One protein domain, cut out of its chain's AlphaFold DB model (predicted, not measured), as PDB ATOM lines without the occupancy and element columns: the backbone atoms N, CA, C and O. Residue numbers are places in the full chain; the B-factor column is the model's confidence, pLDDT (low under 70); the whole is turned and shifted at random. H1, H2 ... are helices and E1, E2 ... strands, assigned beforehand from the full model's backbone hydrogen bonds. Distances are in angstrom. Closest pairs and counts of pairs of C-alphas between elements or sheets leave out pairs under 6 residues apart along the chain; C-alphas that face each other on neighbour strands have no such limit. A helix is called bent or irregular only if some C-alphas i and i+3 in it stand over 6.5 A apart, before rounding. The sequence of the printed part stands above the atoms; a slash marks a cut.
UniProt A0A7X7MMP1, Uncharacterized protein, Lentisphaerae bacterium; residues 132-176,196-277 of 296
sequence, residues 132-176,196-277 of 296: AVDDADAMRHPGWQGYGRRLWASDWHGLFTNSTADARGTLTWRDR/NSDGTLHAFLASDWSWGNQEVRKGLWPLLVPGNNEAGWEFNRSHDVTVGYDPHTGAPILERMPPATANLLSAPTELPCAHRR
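This is residues 132 to 176 and 196 to 277 of the 296 residues of an uncharacterized protein of Lentisphaerae bacterium (UniProt A0A7X7MMP1). With little regular structure, this is a body of loops and five short helices, from which the hairpin E1 and E2, an antiparallel sheet, reaches out at one end. The 127 printed residues, 36 in named elements, run H1 H2 H3 H4 E1 E2 H5, class mixed. It is compact, radius of gyration of the C-alphas 15.7 A, spans 48 by 37 by 31 A.

Find E1, residues 241 to 245, 11.4 A, from C-alpha 241 at (289.842, 203.778, 308.998); E2 is 252 to 255. Look for H4 at 233 to 239, H5 at 259 to 262, H3 at 210 to 216, H1 at 156 to 160, and H2 at 167 to 170, ending at (294.806, 188.051, 332.993).

In E1 and E2, N 241 and O 255 are within hydrogen-bond range, 2.8 A. H4, irregular with C-alphas 235 and 238 7.7 A apart, is near E2. H1 touches H2, closest C-alphas Phe 160 and Gly 169, 4.5 A. H3 and H5 touch no helix. Every O i to N i+4 pair is within range in H3, 0 of 1 in H1 and 0 of 3 in H4; O i to N i+3, 2 of 2 and 3 of 4.

Residues 177 to 195 are cut out, 19.2 A between C-alphas 176 and 196. H3 to H4 is a long link. pLDDT is under 70 in 39 residues, among them 219 to 239.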
ATOM      1  N   ALA A 132     295.624 173.091 326.536       90.19
ATOM      2  CA  ALA A 132     295.968 172.384 325.306       90.19
ATOM      3  C   ALA A 132     294.748 172.147 324.399       90.19
ATOM      4  O   ALA A 132     294.922 171.881 323.206       90.19
ATOM      5  N   VAL A 133     293.527 172.242 324.939       85.19
ATOM      6  CA  VAL A 133     292.292 172.183 324.153       85.19
ATOM      7  C   VAL A 133     292.083 173.508 323.428       85.19
ATOM      8  O   VAL A 133     292.093 174.577 324.038       85.19
ATOM      9  N   ASP A 134     291.860 173.433 322.117       83.44
ATOM     10  CA  ASP A 134     291.795 174.608 321.261       83.44
ATOM     11  C   ASP A 134     290.695 174.507 320.198       83.44
ATOM     12  O   ASP A 134     290.897 173.965 319.114       83.44
ATOM     13  N   ASP A 135     289.547 175.111 320.508       83.50
ATOM     14  CA  ASP A 135     288.399 175.258 319.601       83.50
ATOM     15  C   ASP A 135     288.219 176.718 319.139       83.50
ATOM     16  O   ASP A 135     287.116 177.160 318.799       83.50
ATOM     17  N   ALA A 136     289.303 177.507 319.132       82.81
ATOM     18  CA  ALA A 136     289.239 178.948 318.881       82.81
ATOM     19  C   ALA A 136     288.590 179.310 317.533       82.81
ATOM     20  O   ALA A 136     287.924 180.339 317.439       82.81
ATOM     21  N   ASP A 137     288.739 178.473 316.502       83.44
ATOM     22  CA  ASP A 137     288.101 178.692 315.198       83.44
ATOM     23  C   ASP A 137     286.572 178.558 315.251       83.44
ATOM     24  O   ASP A 137     285.871 179.343 314.609       83.44
ATOM     25  N   ALA A 138     286.048 177.609 316.036       83.56
ATOM     26  CA  ALA A 138     284.609 177.449 316.253       83.56
ATOM     27  C   ALA A 138     284.050 178.549 317.169       83.56
ATOM     28  O   ALA A 138     282.882 178.915 317.065       83.56
ATOM     29  N   MET A 139     284.885 179.127 318.032       82.25
ATOM     30  CA  MET A 139     284.542 180.236 318.933       82.25
ATOM     31  C   MET A 139     284.910 181.621 318.370       82.25
ATOM     32  O   MET A 139     284.946 182.618 319.098       82.25
ATOM     33  N   ARG A 140     285.164 181.721 317.060       85.31
ATOM     34  CA  ARG A 140     285.507 182.979 316.389       85.31
ATOM     35  C   ARG A 140     284.274 183.649 315.792       85.31
ATOM     36  O   ARG A 140     283.545 183.052 315.006       85.31
ATOM     37  N   HIS A 141     284.113 184.952 316.023       83.06
ATOM     38  CA  HIS A 141     283.119 185.731 315.279       83.06
ATOM     39  C   HIS A 141     283.424 185.697 313.768       83.06
ATOM     40  O   HIS A 141     284.561 185.987 313.384       83.06
ATOM     41  N   PRO A 142     282.444 185.466 312.876       83.56
ATOM     42  CA  PRO A 142     282.677 185.459 311.429       83.56
ATOM     43  C   PRO A 142     283.352 186.736 310.906       83.56
ATOM     44  O   PRO A 142     284.243 186.681 310.066       83.56
ATOM     45  N   GLY A 143     283.009 187.894 311.478       80.56
ATOM     46  CA  GLY A 143     283.647 189.181 311.161       80.56
ATOM     47  C   GLY A 143     285.126 189.320 311.570       80.56
ATOM     48  O   GLY A 143     285.726 190.344 311.254       80.56
ATOM     49  N   TRP A 144     285.703 188.336 312.268       80.62
ATOM     50  CA  TRP A 144     287.138 188.246 312.576       80.62
ATOM     51  C   TRP A 144     287.900 187.327 311.618       80.62
ATOM     52  O   TRP A 144     289.108 187.137 311.770       80.62
ATOM     53  N   GLN A 145     287.234 186.761 310.611       85.62
ATOM     54  CA  GLN A 145     287.911 185.984 309.583       85.62
ATOM     55  C   GLN A 145     288.967 186.844 308.864       85.62
ATOM     56  O   GLN A 145     288.707 187.975 308.462       85.62
ATOM     57  N   GLY A 146     290.184 186.308 308.731       87.31
ATOM     58  CA  GLY A 146     291.337 187.005 308.144       87.31
ATOM     59  C   GLY A 146     292.160 187.846 309.131       87.31
ATOM     60  O   GLY A 146     293.315 188.162 308.833       87.31
ATOM     61  N   TYR A 147     291.624 188.169 310.313       86.69
ATOM     62  CA  TYR A 147     292.398 188.789 311.393       86.69
ATOM     63  C   TYR A 147     293.244 187.732 312.102       86.69
ATOM     64  O   TYR A 147     292.820 186.588 312.279       86.69
ATOM     65  N   GLY A 148     294.443 188.120 312.527       87.31
ATOM     66  CA  GLY A 148     295.359 187.271 313.267       87.31
ATOM     67  C   GLY A 148     294.755 186.857 314.603       87.31
ATOM     68  O   GLY A 148     294.134 187.666 315.288       87.31
ATOM     69  N   ARG A 149     294.977 185.599 314.987       86.56
ATOM     70  CA  ARG A 149     294.369 184.969 316.165       86.56
ATOM     71  C   ARG A 149     294.534 185.764 317.461       86.56
ATOM     72  O   ARG A 149     293.575 185.903 318.201       86.56
ATOM     73  N   ARG A 150     295.695 186.395 317.668       84.56
ATOM     74  CA  ARG A 150     295.980 187.306 318.799       84.56
ATOM     75  C   ARG A 150     294.982 188.466 318.971       84.56
ATOM     76  O   ARG A 150     295.017 189.154 319.983       84.56
ATOM     77  N   LEU A 151     294.163 188.747 317.957       81.06
ATOM     78  CA  LEU A 151     293.142 189.794 317.966       81.06
ATOM     79  C   LEU A 151     291.744 189.251 318.295       81.06
ATOM     80  O   LEU A 151     290.820 190.029 318.516       81.06
ATOM     81  N   TRP A 152     291.567 187.930 318.312       83.00
ATOM     82  CA  TRP A 152     290.302 187.292 318.662       83.00
ATOM     83  C   TRP A 152     290.073 187.369 320.170       83.00
ATOM     84  O   TRP A 152     291.019 187.482 320.944       83.00
ATOM     85  N   ALA A 153     288.814 187.283 320.595       77.88
ATOM     86  CA  ALA A 153     288.438 187.450 321.997       77.88
ATOM     87  C   ALA A 153     289.176 186.497 322.958       77.88
ATOM     88  O   ALA A 153     289.567 186.928 324.038       77.88
ATOM     89  N   SER A 154     289.420 185.248 322.547       80.00
ATOM     90  CA  SER A 154     290.126 184.230 323.339       80.00
ATOM     91  C   SER A 154     291.610 184.541 323.586       80.00
ATOM     92  O   SER A 154     292.166 184.110 324.594       80.00
ATOM     93  N   ASP A 155     292.259 185.305 322.703       84.12
ATOM     94  CA  ASP A 155     293.710 185.561 322.749       84.12
ATOM     95  C   ASP A 155     294.043 187.044 322.941       84.12
ATOM     96  O   ASP A 155     295.206 187.408 323.112       84.12
ATOM     97  N   TRP A 156     293.024 187.907 322.951       82.62
ATOM     98  CA  TRP A 156     293.160 189.357 323.070       82.62
ATOM     99  C   TRP A 156     293.911 189.774 324.341       82.62
ATOM    100  O   TRP A 156     294.675 190.741 324.318       82.62
ATOM    101  N   HIS A 157     293.773 189.008 325.429       81.69
ATOM    102  CA  HIS A 157     294.521 189.220 326.671       81.69
ATOM    103  C   HIS A 157     296.050 189.209 326.452       81.69
ATOM    104  O   HIS A 157     296.783 189.955 327.103       81.69
ATOM    105  N   GLY A 158     296.538 188.434 325.474       84.06
ATOM    106  CA  GLY A 158     297.953 188.329 325.114       84.06
ATOM    107  C   GLY A 158     298.571 189.639 324.613       84.06
ATOM    108  O   GLY A 158     299.791 189.777 324.581       84.06
ATOM    109  N   LEU A 159     297.753 190.634 324.256       80.00
ATOM    110  CA  LEU A 159     298.220 191.965 323.854       80.00
ATOM    111  C   LEU A 159     298.676 192.822 325.050       80.00
ATOM    112  O   LEU A 159     299.349 193.836 324.853       80.00
ATOM    113  N   PHE A 160     298.341 192.414 326.280       80.19
ATOM    114  CA  PHE A 160     298.548 193.192 327.508       80.19
ATOM    115  C   PHE A 160     299.531 192.541 328.491       80.19
ATOM    116  O   PHE A 160     299.677 192.998 329.619       80.19
ATOM    117  N   THR A 161     300.269 191.509 328.074       80.38
ATOM    118  CA  THR A 161     301.209 190.775 328.946       80.38
ATOM    119  C   THR A 161     302.520 191.518 329.220       80.38
ATOM    120  O   THR A 161     303.318 191.082 330.044       80.38
ATOM    121  N   ASN A 162     302.762 192.645 328.543       79.00
ATOM    122  CA  ASN A 162     303.995 193.430 328.686       79.00
ATOM    123  C   ASN A 162     304.054 194.249 329.988       79.00
ATOM    124  O   ASN A 162     305.087 194.845 330.288       79.00
ATOM    125  N   SER A 163     302.962 194.300 330.755       78.06
ATOM    126  CA  SER A 163     302.892 194.966 332.054       78.06
ATOM    127  C   SER A 163     302.052 194.137 333.017       78.06
ATOM    128  O   SER A 163     300.879 193.888 332.766       78.06
ATOM    129  N   THR A 164     302.621 193.773 334.163       77.12
ATOM    130  CA  THR A 164     301.883 193.078 335.232       77.12
ATOM    131  C   THR A 164     300.862 193.972 335.939       77.12
ATOM    132  O   THR A 164     300.017 193.464 336.668       77.12
ATOM    133  N   ALA A 165     300.914 195.293 335.728       79.50
ATOM    134  CA  ALA A 165     299.909 196.230 336.229       79.50
ATOM    135  C   ALA A 165     298.653 196.293 335.339       79.50
ATOM    136  O   ALA A 165     297.652 196.886 335.739       79.50
ATOM    137  N   ASP A 166     298.699 195.720 334.131       76.44
ATOM    138  CA  ASP A 166     297.561 195.692 333.219       76.44
ATOM    139  C   ASP A 166     296.731 194.421 333.432       76.44
ATOM    140  O   ASP A 166     297.042 193.348 332.911       76.44
ATOM    141  N   ALA A 167     295.644 194.547 334.197       77.56
ATOM    142  CA  ALA A 167     294.751 193.433 334.521       77.56
ATOM    143  C   ALA A 167     294.123 192.768 333.280       77.56
ATOM    144  O   ALA A 167     293.684 191.625 333.351       77.56
ATOM    145  N   ARG A 168     294.115 193.423 332.110       78.06
ATOM    146  CA  ARG A 168     293.613 192.798 330.875       78.06
ATOM    147  C   ARG A 168     294.446 191.594 330.454       78.06
ATOM    148  O   ARG A 168     293.905 190.682 329.837       78.06
ATOM    149  N   GLY A 169     295.731 191.559 330.819       79.38
ATOM    150  CA  GLY A 169     296.616 190.426 330.546       79.38
ATOM    151  C   GLY A 169     296.154 189.116 331.191       79.38
ATOM    152  O   GLY A 169     296.520 188.040 330.712       79.38
ATOM    153  N   THR A 170     295.321 189.201 332.237       81.69
ATOM    154  CA  THR A 170     294.806 188.051 332.993       81.69
ATOM    155  C   THR A 170     293.395 187.629 332.581       81.69
ATOM    156  O   THR A 170     292.876 186.665 333.134       81.69
ATOM    157  N   LEU A 171     292.754 188.324 331.632       81.00
ATOM    158  CA  LEU A 171     291.389 188.026 331.174       81.00
ATOM    159  C   LEU A 171     291.373 186.856 330.182       81.00
ATOM    160  O   LEU A 171     291.054 187.016 329.005       81.00
ATOM    161  N   THR A 172     291.742 185.672 330.660       85.00
ATOM    162  CA  THR A 172     291.766 184.442 329.872       85.00
ATOM    163  C   THR A 172     291.085 183.310 330.614       85.00
ATOM    164  O   THR A 172     291.166 183.216 331.840       85.00
ATOM    165  N   TRP A 173     290.416 182.440 329.860       86.94
ATOM    166  CA  TRP A 173     289.914 181.192 330.410       86.94
ATOM    167  C   TRP A 173     291.008 180.140 330.517       86.94
ATOM    168  O   TRP A 173     290.873 179.270 331.362       86.94
ATOM    169  N   ARG A 174     292.092 180.227 329.738       88.75
ATOM    170  CA  ARG A 174     293.142 179.202 329.696       88.75
ATOM    171  C   ARG A 174     293.701 178.880 331.074       88.75
ATOM    172  O   ARG A 174     294.203 179.768 331.758       88.75
ATOM    173  N   ASP A 175     293.605 177.607 331.452       91.38
ATOM    174  CA  ASP A 175     294.030 177.064 332.745       91.38
ATOM    175  C   ASP A 175     293.479 177.831 333.961       91.38
ATOM    176  O   ASP A 175     294.067 177.799 335.043       91.38
ATOM    177  N   ARG A 176     292.325 178.504 333.823       92.38
ATOM    178  CA  ARG A 176     291.710 179.271 334.917       92.38
ATOM    179  C   ARG A 176     291.463 178.411 336.155       92.38
ATOM    180  O   ARG A 176     291.578 178.908 337.275       92.38
ATOM    181  N   ASN A 196     277.964 172.972 322.034       69.75
ATOM    182  CA  ASN A 196     279.318 173.306 321.582       69.75
ATOM    183  C   ASN A 196     279.264 174.156 320.323       69.75
ATOM    184  O   ASN A 196     278.651 173.705 319.356       69.75
ATOM    185  N   SER A 197     279.930 175.321 320.321       74.69
ATOM    186  CA  SER A 197     279.941 176.247 319.175       74.69
ATOM    187  C   SER A 197     280.190 175.525 317.853       74.69
ATOM    188  O   SER A 197     281.115 174.723 317.742       74.69
ATOM    189  N   ASP A 198     279.378 175.833 316.846       76.69
ATOM    190  CA  ASP A 198     279.482 175.269 315.497       76.69
ATOM    191  C   ASP A 198     280.160 176.234 314.503       76.69
ATOM    192  O   ASP A 198     280.186 175.990 313.295       76.69
ATOM    193  N   GLY A 199     280.716 177.343 315.007       76.19
ATOM    194  CA  GLY A 199     281.320 178.401 314.195       76.19
ATOM    195  C   GLY A 199     280.311 179.366 313.568       76.19
ATOM    196  O   GLY A 199     280.710 180.257 312.810       76.19
ATOM    197  N   THR A 200     279.016 179.224 313.864       80.56
ATOM    198  CA  THR A 200     277.961 180.102 313.352       80.56
ATOM    199  C   THR A 200     277.443 181.074 314.411       80.56
ATOM    200  O   THR A 200     277.584 180.889 315.618       80.56
ATOM    201  N   LEU A 201     276.854 182.181 313.951       79.56
ATOM    202  CA  LEU A 201     276.184 183.132 314.832       79.56
ATOM    203  C   LEU A 201     274.719 182.734 314.985       79.56
ATOM    204  O   LEU A 201     273.930 182.891 314.052       79.56
ATOM    205  N   HIS A 202     274.335 182.306 316.183       79.06
ATOM    206  CA  HIS A 202     272.932 182.061 316.505       79.06
ATOM    207  C   HIS A 202     272.182 183.360 316.815       79.06
ATOM    208  O   HIS A 202     272.775 184.437 316.953       79.06
ATOM    209  N   ALA A 203     270.853 183.263 316.917       75.25
ATOM    210  CA  ALA A 203     270.011 184.394 317.278       75.25
ATOM    211  C   ALA A 203     270.482 185.010 318.602       75.25
ATOM    212  O   ALA A 203     270.730 184.315 319.582       75.25
ATOM    213  N   PHE A 204     270.583 186.335 318.612       66.38
ATOM    214  CA  PHE A 204     271.270 187.100 319.648       66.38
ATOM    215  C   PHE A 204     270.725 186.886 321.079       66.38
ATOM    216  O   PHE A 204     271.486 186.954 322.036       66.38
ATOM    217  N   LEU A 205     269.429 186.586 321.223       67.56
ATOM    218  CA  LEU A 205     268.759 186.323 322.505       67.56
ATOM    219  C   LEU A 205     268.388 184.846 322.715       67.56
ATOM    220  O   LEU A 205     267.569 184.542 323.589       67.56
ATOM    221  N   ALA A 206     268.935 183.934 321.905       68.81
ATOM    222  CA  ALA A 206     268.697 182.508 322.084       68.81
ATOM    223  C   ALA A 206     269.185 182.068 323.474       68.81
ATOM    224  O   ALA A 206     270.290 182.411 323.899       68.81
ATOM    225  N   SER A 207     268.322 181.356 324.206       66.44
ATOM    226  CA  SER A 207     268.689 180.733 325.481       66.44
ATOM    227  C   SER A 207     269.671 179.589 325.264       66.44
ATOM    228  O   SER A 207     270.630 179.443 326.020       66.44
ATOM    229  N   ASP A 208     269.430 178.833 324.197       67.94
ATOM    230  CA  ASP A 208     270.356 177.859 323.648       67.94
ATOM    231  C   ASP A 208     271.541 178.649 323.098       67.94
ATOM    232  O   ASP A 208     271.338 179.682 322.450       67.94
ATOM    233  N   TRP A 209     272.766 178.205 323.375       72.25
ATOM    234  CA  TRP A 209     273.992 178.902 322.963       72.25
ATOM    235  C   TRP A 209     274.262 180.216 323.699       72.25
ATOM    236  O   TRP A 209     275.101 180.992 323.250       72.25
ATOM    237  N   SER A 210     273.588 180.497 324.818       74.00
ATOM    238  CA  SER A 210     273.751 181.756 325.570       74.00
ATOM    239  C   SER A 210     275.216 182.077 325.904       74.00
ATOM    240  O   SER A 210     275.658 183.203 325.679       74.00
ATOM    241  N   TRP A 211     275.989 181.075 326.333       77.25
ATOM    242  CA  TRP A 211     277.435 181.188 326.540       77.25
ATOM    243  C   TRP A 211     278.192 181.534 325.250       77.25
ATOM    244  O   TRP A 211     278.833 182.581 325.163       77.25
ATOM    245  N   GLY A 212     278.076 180.686 324.222       77.00
ATOM    246  CA  GLY A 212     278.774 180.870 322.947       77.00
ATOM    247  C   GLY A 212     278.425 182.200 322.279       77.00
ATOM    248  O   GLY A 212     279.303 182.908 321.793       77.00
ATOM    249  N   ASN A 213     277.155 182.606 322.337       76.69
ATOM    250  CA  ASN A 213     276.689 183.871 321.791       76.69
ATOM    251  C   ASN A 213     277.362 185.081 322.443       76.69
ATOM    252  O   ASN A 213     277.617 186.048 321.723       76.69
ATOM    253  N   GLN A 214     277.630 185.030 323.751       76.75
ATOM    254  CA  GLN A 214     278.308 186.096 324.494       76.75
ATOM    255  C   GLN A 214     279.813 186.086 324.282       76.75
ATOM    256  O   GLN A 214     280.398 187.136 324.028       76.75
ATOM    257  N   GLU A 215     280.436 184.915 324.320       79.31
ATOM    258  CA  GLU A 215     281.875 184.762 324.105       79.31
ATOM    259  C   GLU A 215     282.290 185.181 322.682       79.31
ATOM    260  O   GLU A 215     283.180 186.016 322.510       79.31
ATOM    261  N   VAL A 216     281.576 184.708 321.653       79.94
ATOM    262  CA  VAL A 216     281.852 185.039 320.240       79.94
ATOM    263  C   VAL A 216     281.644 186.531 319.944       79.94
ATOM    264  O   VAL A 216     282.260 187.079 319.027       79.94
ATOM    265  N   ARG A 217     280.784 187.214 320.708       77.25
ATOM    266  CA  ARG A 217     280.443 188.633 320.514       77.25
ATOM    267  C   ARG A 217     281.119 189.576 321.507       77.25
ATOM    268  O   ARG A 217     280.728 190.739 321.562       77.25
ATOM    269  N   LYS A 218     282.137 189.136 322.248       75.56
ATOM    270  CA  LYS A 218     282.958 190.043 323.068       75.56
ATOM    271  C   LYS A 218     283.454 191.232 322.230       75.56
ATOM    272  O   LYS A 218     283.932 191.064 321.103       75.56
ATOM    273  N   GLY A 219     283.243 192.437 322.756       63.75
ATOM    274  CA  GLY A 219     283.527 193.716 322.101       63.75
ATOM    275  C   GLY A 219     282.500 194.150 321.055       63.75
ATOM    276  O   GLY A 219     282.439 195.329 320.734       63.75
ATOM    277  N   LEU A 220     281.675 193.226 320.563       67.38
ATOM    278  CA  LEU A 220     280.604 193.426 319.581       67.38
ATOM    279  C   LEU A 220     279.210 193.460 320.229       67.38
ATOM    280  O   LEU A 220     278.203 193.475 319.512       67.38
ATOM    281  N   TRP A 221     279.123 193.415 321.564       63.62
ATOM    282  CA  TRP A 221     277.850 193.344 322.270       63.62
ATOM    283  C   TRP A 221     277.097 194.672 322.103       63.62
ATOM    284  O   TRP A 221     277.628 195.734 322.453       63.62
ATOM    285  N   PRO A 222     275.867 194.661 321.556       61.88
ATOM    286  CA  PRO A 222     275.103 195.876 321.319       61.88
ATOM    287  C   PRO A 222     274.956 196.713 322.593       61.88
ATOM    288  O   PRO A 222     274.496 196.219 323.615       61.88
ATOM    289  N   LEU A 223     275.275 198.008 322.501       54.12
ATOM    290  CA  LEU A 223     275.276 198.953 323.628       54.12
ATOM    291  C   LEU A 223     273.944 199.014 324.402       54.12
ATOM    292  O   LEU A 223     273.925 199.355 325.579       54.12
ATOM    293  N   LEU A 224     272.828 198.717 323.731       55.50
ATOM    294  CA  LEU A 224     271.478 198.761 324.304       55.50
ATOM    295  C   LEU A 224     271.001 197.414 324.861       55.50
ATOM    296  O   LEU A 224     269.860 197.314 325.307       55.50
ATOM    297  N   VAL A 225     271.842 196.380 324.826       58.72
ATOM    298  CA  VAL A 225     271.524 195.066 325.383       58.72
ATOM    299  C   VAL A 225     272.390 194.858 326.624       58.72
ATOM    300  O   VAL A 225     273.611 194.985 326.524       58.72
ATOM    301  N   PRO A 226     271.797 194.506 327.782       56.28
ATOM    302  CA  PRO A 226     272.563 194.086 328.950       56.28
ATOM    303  C   PRO A 226     273.544 192.973 328.575       56.28
ATOM    304  O   PRO A 226     273.167 192.047 327.865       56.28
ATOM    305  N   GLY A 227     274.790 193.068 329.022       58.59
ATOM    306  CA  GLY A 227     275.843 192.105 328.719       58.59
ATOM    307  C   GLY A 227     277.217 192.748 328.786       58.59
ATOM    308  O   GLY A 227     277.345 193.975 328.780       58.59
ATOM    309  N   ASN A 228     278.237 191.905 328.892       59.53
ATOM    310  CA  ASN A 228     279.600 192.367 329.042       59.53
ATOM    311  C   ASN A 228     280.252 192.572 327.668       59.53
ATOM    312  O   ASN A 228     280.242 191.681 326.819       59.53
ATOM    313  N   ASN A 229     280.833 193.755 327.467       62.28
ATOM    314  CA  ASN A 229     281.634 194.038 326.292       62.28
ATOM    315  C   ASN A 229     283.120 193.740 326.489       62.28
ATOM    316  O   ASN A 229     283.753 193.580 325.477       62.28
ATOM    317  N   GLU A 230     283.669 193.615 327.698       55.72
ATOM    318  CA  GLU A 230     285.058 193.845 328.176       55.72
ATOM    319  C   GLU A 230     286.282 193.167 327.501       55.72
ATOM    320  O   GLU A 230     287.380 193.225 328.052       55.72
ATOM    321  N   ALA A 231     286.195 192.598 326.301       60.00
ATOM    322  CA  ALA A 231     287.374 192.141 325.550       60.00
ATOM    323  C   ALA A 231     287.109 192.050 324.036       60.00
ATOM    324  O   ALA A 231     285.976 192.161 323.584       60.00
ATOM    325  N   GLY A 232     288.147 191.803 323.231       63.03
ATOM    326  CA  GLY A 232     288.029 191.581 321.783       63.03
ATOM    327  C   GLY A 232     288.381 192.801 320.924       63.03
ATOM    328  O   GLY A 232     288.596 193.909 321.413       63.03
ATOM    329  N   TRP A 233     288.488 192.602 319.608       60.59
ATOM    330  CA  TRP A 233     289.067 193.613 318.712       60.59
ATOM    331  C   TRP A 233     288.233 194.891 318.549       60.59
ATOM    332  O   TRP A 233     288.776 195.931 318.193       60.59
ATOM    333  N   GLU A 234     286.940 194.889 318.874       63.03
ATOM    334  CA  GLU A 234     286.146 196.125 318.820       63.03
ATOM    335  C   GLU A 234     286.475 197.157 319.916       63.03
ATOM    336  O   GLU A 234     286.117 198.323 319.760       63.03
ATOM    337  N   PHE A 235     287.268 196.820 320.944       56.25
ATOM    338  CA  PHE A 235     287.872 197.845 321.828       56.25
ATOM    339  C   PHE A 235     288.834 198.767 321.090       56.25
ATOM    340  O   PHE A 235     289.142 199.857 321.569       56.25
ATOM    341  N   ASN A 236     289.270 198.345 319.907       60.78
ATOM    342  CA  ASN A 236     290.198 199.065 319.066       60.78
ATOM    343  C   ASN A 236     289.489 199.790 317.913       60.78
ATOM    344  O   ASN A 236     290.139 200.095 316.919       60.78
ATOM    345  N   ARG A 237     288.185 200.113 318.019       63.56
ATOM    346  CA  ARG A 237     287.481 200.978 317.038       63.56
ATOM    347  C   ARG A 237     288.153 202.344 316.836       63.56
ATOM    348  O   ARG A 237     287.942 202.999 315.825       63.56
ATOM    349  N   SER A 238     289.013 202.773 317.759       61.72
ATOM    350  CA  SER A 238     289.933 203.908 317.568       61.72
ATOM    351  C   SER A 238     290.904 203.736 316.389       61.72
ATOM    352  O   SER A 238     291.509 204.712 315.953       61.72
ATOM    353  N   HIS A 239     291.068 202.515 315.883       67.88
ATOM    354  CA  HIS A 239     291.839 202.171 314.691       67.88
ATOM    355  C   HIS A 239     290.984 202.016 313.437       67.88
ATOM    356  O   HIS A 239     291.529 201.704 312.380       67.88
ATOM    357  N   ASP A 240     289.671 202.230 313.521       78.31
ATOM    358  CA  ASP A 240     288.829 202.235 312.334       78.31
ATOM    359  C   ASP A 240     289.329 203.301 311.350       78.31
ATOM    360  O   ASP A 240     289.765 204.396 311.718       78.31
ATOM    361  N   VAL A 241     289.324 202.942 310.072       81.56
ATOM    362  CA  VAL A 241     289.842 203.778 308.998       81.56
ATOM    363  C   VAL A 241     288.733 204.678 308.477       81.56
ATOM    364  O   VAL A 241     287.622 204.230 308.200       81.56
ATOM    365  N   THR A 242     289.034 205.963 308.306       86.25
ATOM    366  CA  THR A 242     288.124 206.881 307.616       86.25
ATOM    367  C   THR A 242     288.097 206.534 306.134       86.25
ATOM    368  O   THR A 242     289.095 206.709 305.435       86.25
ATOM    369  N   VAL A 243     286.950 206.071 305.645       88.69
ATOM    370  CA  VAL A 243     286.737 205.745 304.223       88.69
ATOM    371  C   VAL A 243     286.041 206.865 303.458       88.69
ATOM    372  O   VAL A 243     285.974 206.850 302.231       88.69
ATOM    373  N   GLY A 244     285.540 207.867 304.174       88.88
ATOM    374  CA  GLY A 244     284.890 209.026 303.590       88.88
ATOM    375  C   GLY A 244     284.322 209.946 304.654       88.88
ATOM    376  O   GLY A 244     284.611 209.806 305.841       88.88
ATOM    377  N   TYR A 245     283.489 210.881 304.214       92.69
ATOM    378  CA  TYR A 245     282.769 211.799 305.086       92.69
ATOM    379  C   TYR A 245     281.304 211.825 304.670       92.69
ATOM    380  O   TYR A 245     280.993 211.849 303.478       92.69
ATOM    381  N   ASP A 246     280.411 211.802 305.653       89.62
ATOM    382  CA  ASP A 246     278.981 211.919 305.420       89.62
ATOM    383  C   ASP A 246     278.685 213.292 304.784       89.62
ATOM    384  O   ASP A 246     279.074 214.324 305.339       89.62
ATOM    385  N   PRO A 247     278.010 213.341 303.623       88.06
ATOM    386  CA  PRO A 247     277.842 214.580 302.868       88.06
ATOM    387  C   PRO A 247     276.874 215.582 303.515       88.06
ATOM    388  O   PRO A 247     276.841 216.738 303.096       88.06
ATOM    389  N   HIS A 248     276.088 215.174 304.516       88.25
ATOM    390  CA  HIS A 248     275.109 216.028 305.196       88.25
ATOM    391  C   HIS A 248     275.632 216.566 306.528       88.25
ATOM    392  O   HIS A 248     275.320 217.691 306.912       88.25
ATOM    393  N   THR A 249     276.414 215.760 307.242       91.88
ATOM    394  CA  THR A 249     276.900 216.065 308.594       91.88
ATOM    395  C   THR A 249     278.388 216.399 308.631       91.88
ATOM    396  O   THR A 249     278.853 216.982 309.607       91.88
ATOM    397  N   GLY A 250     279.147 216.035 307.592       89.75
ATOM    398  CA  GLY A 250     280.605 216.170 307.550       89.75
ATOM    399  C   GLY A 250     281.342 215.228 308.506       89.75
ATOM    400  O   GLY A 250     282.557 215.345 308.658       89.75
ATOM    401  N   ALA A 251     280.635 214.308 309.166       86.25
ATOM    402  CA  ALA A 251     281.238 213.343 310.075       86.25
ATOM    403  C   ALA A 251     282.051 212.297 309.292       86.25
ATOM    404  O   ALA A 251     281.635 211.902 308.199       86.25
ATOM    405  N   PRO A 252     283.198 211.828 309.816       84.19
ATOM    406  CA  PRO A 252     283.943 210.750 309.179       84.19
ATOM    407  C   PRO A 252     283.102 209.470 309.149       84.19
ATOM    408  O   PRO A 252     282.518 209.068 310.155       84.19
ATOM    409  N   ILE A 253     283.070 208.822 307.988       81.62
ATOM    410  CA  ILE A 253     282.552 207.465 307.834       81.62
ATOM    411  C   ILE A 253     283.714 206.533 308.147       81.62
ATOM    412  O   ILE A 253     284.724 206.531 307.439       81.62
ATOM    413  N   LEU A 254     283.573 205.787 309.235       81.38
ATOM    414  CA  LEU A 254     284.583 204.861 309.721       81.38
ATOM    415  C   LEU A 254     284.230 203.441 309.275       81.38
ATOM    416  O   LEU A 254     283.100 202.990 309.469       81.38
ATOM    417  N   GLU A 255     285.203 202.738 308.708       80.75
ATOM    418  CA  GLU A 255     285.141 201.293 308.497       80.75
ATOM    419  C   GLU A 255     286.192 200.595 309.346       80.75
ATOM    420  O   GLU A 255     287.260 201.134 309.636       80.75
ATOM    421  N   ARG A 256     285.902 199.350 309.721       78.06
ATOM    422  CA  ARG A 256     286.826 198.533 310.501       78.06
ATOM    423  C   ARG A 256     288.173 198.416 309.789       78.06
ATOM    424  O   ARG A 256     288.219 198.113 308.597       78.06
ATOM    425  N   MET A 257     289.268 198.578 310.536       83.19
ATOM    426  CA  MET A 257     290.622 198.417 309.993       83.19
ATOM    427  C   MET A 257     290.761 197.088 309.224       83.19
ATOM    428  O   MET A 257     290.485 196.035 309.811       83.19
ATOM    429  N   PRO A 258     291.222 197.095 307.956       84.88
ATOM    430  CA  PRO A 258     291.376 195.874 307.171       84.88
ATOM    431  C   PRO A 258     292.337 194.870 307.825       84.88
ATOM    432  O   PRO A 258     293.338 195.293 308.416       84.88
ATOM    433  N   PRO A 259     292.124 193.548 307.660       86.62
ATOM    434  CA  PRO A 259     292.947 192.536 308.321       86.62
ATOM    435  C   PRO A 259     294.445 192.662 308.029       86.62
ATOM    436  O   PRO A 259     295.264 192.518 308.932       86.62
ATOM    437  N   ALA A 260     294.813 192.990 306.785       86.62
ATOM    438  CA  ALA A 260     296.210 193.167 306.389       86.62
ATOM    439  C   ALA A 260     296.923 194.246 307.221       86.62
ATOM    440  O   ALA A 260     298.075 194.060 307.593       86.62
ATOM    441  N   THR A 261     296.229 195.337 307.551       83.69
ATOM    442  CA  THR A 261     296.766 196.429 308.371       83.69
ATOM    443  C   THR A 261     296.707 196.081 309.855       83.69
ATOM    444  O   THR A 261     297.704 196.225 310.557       83.69
ATOM    445  N   ALA A 262     295.575 195.551 310.328       82.25
ATOM    446  CA  ALA A 262     295.386 195.178 311.731       82.25
ATOM    447  C   ALA A 262     296.427 194.155 312.207       82.25
ATOM    448  O   ALA A 262     296.959 194.255 313.314       82.25
ATOM    449  N   ASN A 263     296.783 193.205 311.342       84.94
ATOM    450  CA  ASN A 263     297.747 192.156 311.660       84.94
ATOM    451  C   ASN A 263     299.178 192.676 311.847       84.94
ATOM    452  O   ASN A 263     299.972 191.990 312.493       84.94
ATOM    453  N   LEU A 264     299.488 193.877 311.349       83.56
ATOM    454  CA  LEU A 264     300.794 194.524 311.498       83.56
ATOM    455  C   LEU A 264     300.934 195.327 312.800       83.56
ATOM    456  O   LEU A 264     302.057 195.661 313.162       83.56
ATOM    457  N   LEU A 265     299.834 195.614 313.512       74.69
ATOM    458  CA  LEU A 265     299.869 196.419 314.741       74.69
ATOM    459  C   LEU A 265     300.639 195.715 315.862       74.69
ATOM    460  O   LEU A 265     300.403 194.535 316.140       74.69
ATOM    461  N   SER A 266     301.523 196.448 316.535       66.44
ATOM    462  CA  SER A 266     302.316 195.950 317.664       66.44
ATOM    463  C   SER A 266     301.585 196.146 319.007       66.44
ATOM    464  O   SER A 266     300.617 196.896 319.101       66.44
ATOM    465  N   ALA A 267     301.986 195.416 320.057       61.75
ATOM    466  CA  ALA A 267     301.384 195.527 321.397       61.75
ATOM    467  C   ALA A 267     301.649 196.913 322.051       61.75
ATOM    468  O   ALA A 267     302.405 197.726 321.524       61.75
ATOM    469  N   PRO A 268     301.152 197.158 323.274       53.50
ATOM    470  CA  PRO A 268     300.074 198.088 323.632       53.50
ATOM    471  C   PRO A 268     300.343 199.597 323.434       53.50
ATOM    472  O   PRO A 268     299.470 200.401 323.746       53.50
ATOM    473  N   THR A 269     301.494 200.029 322.913       51.44
ATOM    474  CA  THR A 269     301.753 201.458 322.634       51.44
ATOM    475  C   THR A 269     300.841 202.035 321.554       51.44
ATOM    476  O   THR A 269     300.631 203.244 321.516       51.44
ATOM    477  N   GLU A 270     300.281 201.174 320.702       47.91
ATOM    478  CA  GLU A 270     299.359 201.568 319.639       47.91
ATOM    479  C   GLU A 270     297.887 201.398 320.040       47.91
ATOM    480  O   GLU A 270     297.060 202.078 319.457       47.91
ATOM    481  N   LEU A 271     297.547 200.595 321.059       52.53
ATOM    482  CA  LEU A 271     296.161 200.302 321.457       52.53
ATOM    483  C   LEU A 271     295.730 201.197 322.641       52.53
ATOM    484  O   LEU A 271     296.073 200.890 323.789       52.53
ATOM    485  N   PRO A 272     294.997 202.308 322.429       45.03
ATOM    486  CA  PRO A 272     294.612 203.184 323.527       45.03
ATOM    487  C   PRO A 272     293.655 202.484 324.498       45.03
ATOM    488  O   PRO A 272     292.696 201.822 324.106       45.03
ATOM    489  N   CYS A 273     293.880 202.693 325.795       42.97
ATOM    490  CA  CYS A 273     292.902 202.396 326.834       42.97
ATOM    491  C   CYS A 273     291.684 203.306 326.625       42.97
ATOM    492  O   CYS A 273     291.734 204.488 326.970       42.97
ATOM    493  N   ALA A 274     290.588 202.788 326.071       38.75
ATOM    494  CA  ALA A 274     289.327 203.511 326.129       38.75
ATOM    495  C   ALA A 274     288.952 203.705 327.610       38.75
ATOM    496  O   ALA A 274     288.910 202.757 328.395       38.75
ATOM    497  N   HIS A 275     288.772 204.963 328.002       32.38
ATOM    498  CA  HIS A 275     288.461 205.381 329.361       32.38
ATOM    499  C   HIS A 275     287.286 204.601 329.977       32.38
ATOM    500  O   HIS A 275     286.195 204.571 329.417       32.38
ATOM    501  N   ARG A 276     287.541 204.055 331.176       33.22
ATOM    502  CA  ARG A 276     286.620 203.789 332.298       33.22
ATOM    503  C   ARG A 276     285.114 203.861 331.986       33.22
ATOM    504  O   ARG A 276     284.524 204.939 331.959       33.22
ATOM    505  N   ARG A 277     284.464 202.703 332.054       29.77
ATOM    506  CA  ARG A 277     283.593 202.430 333.207       29.77
ATOM    507  C   ARG A 277     284.271 201.324 334.003       29.77
ATOM    508  O   ARG A 277     284.847 200.426 333.407       29.77
TER     509      ARG A 277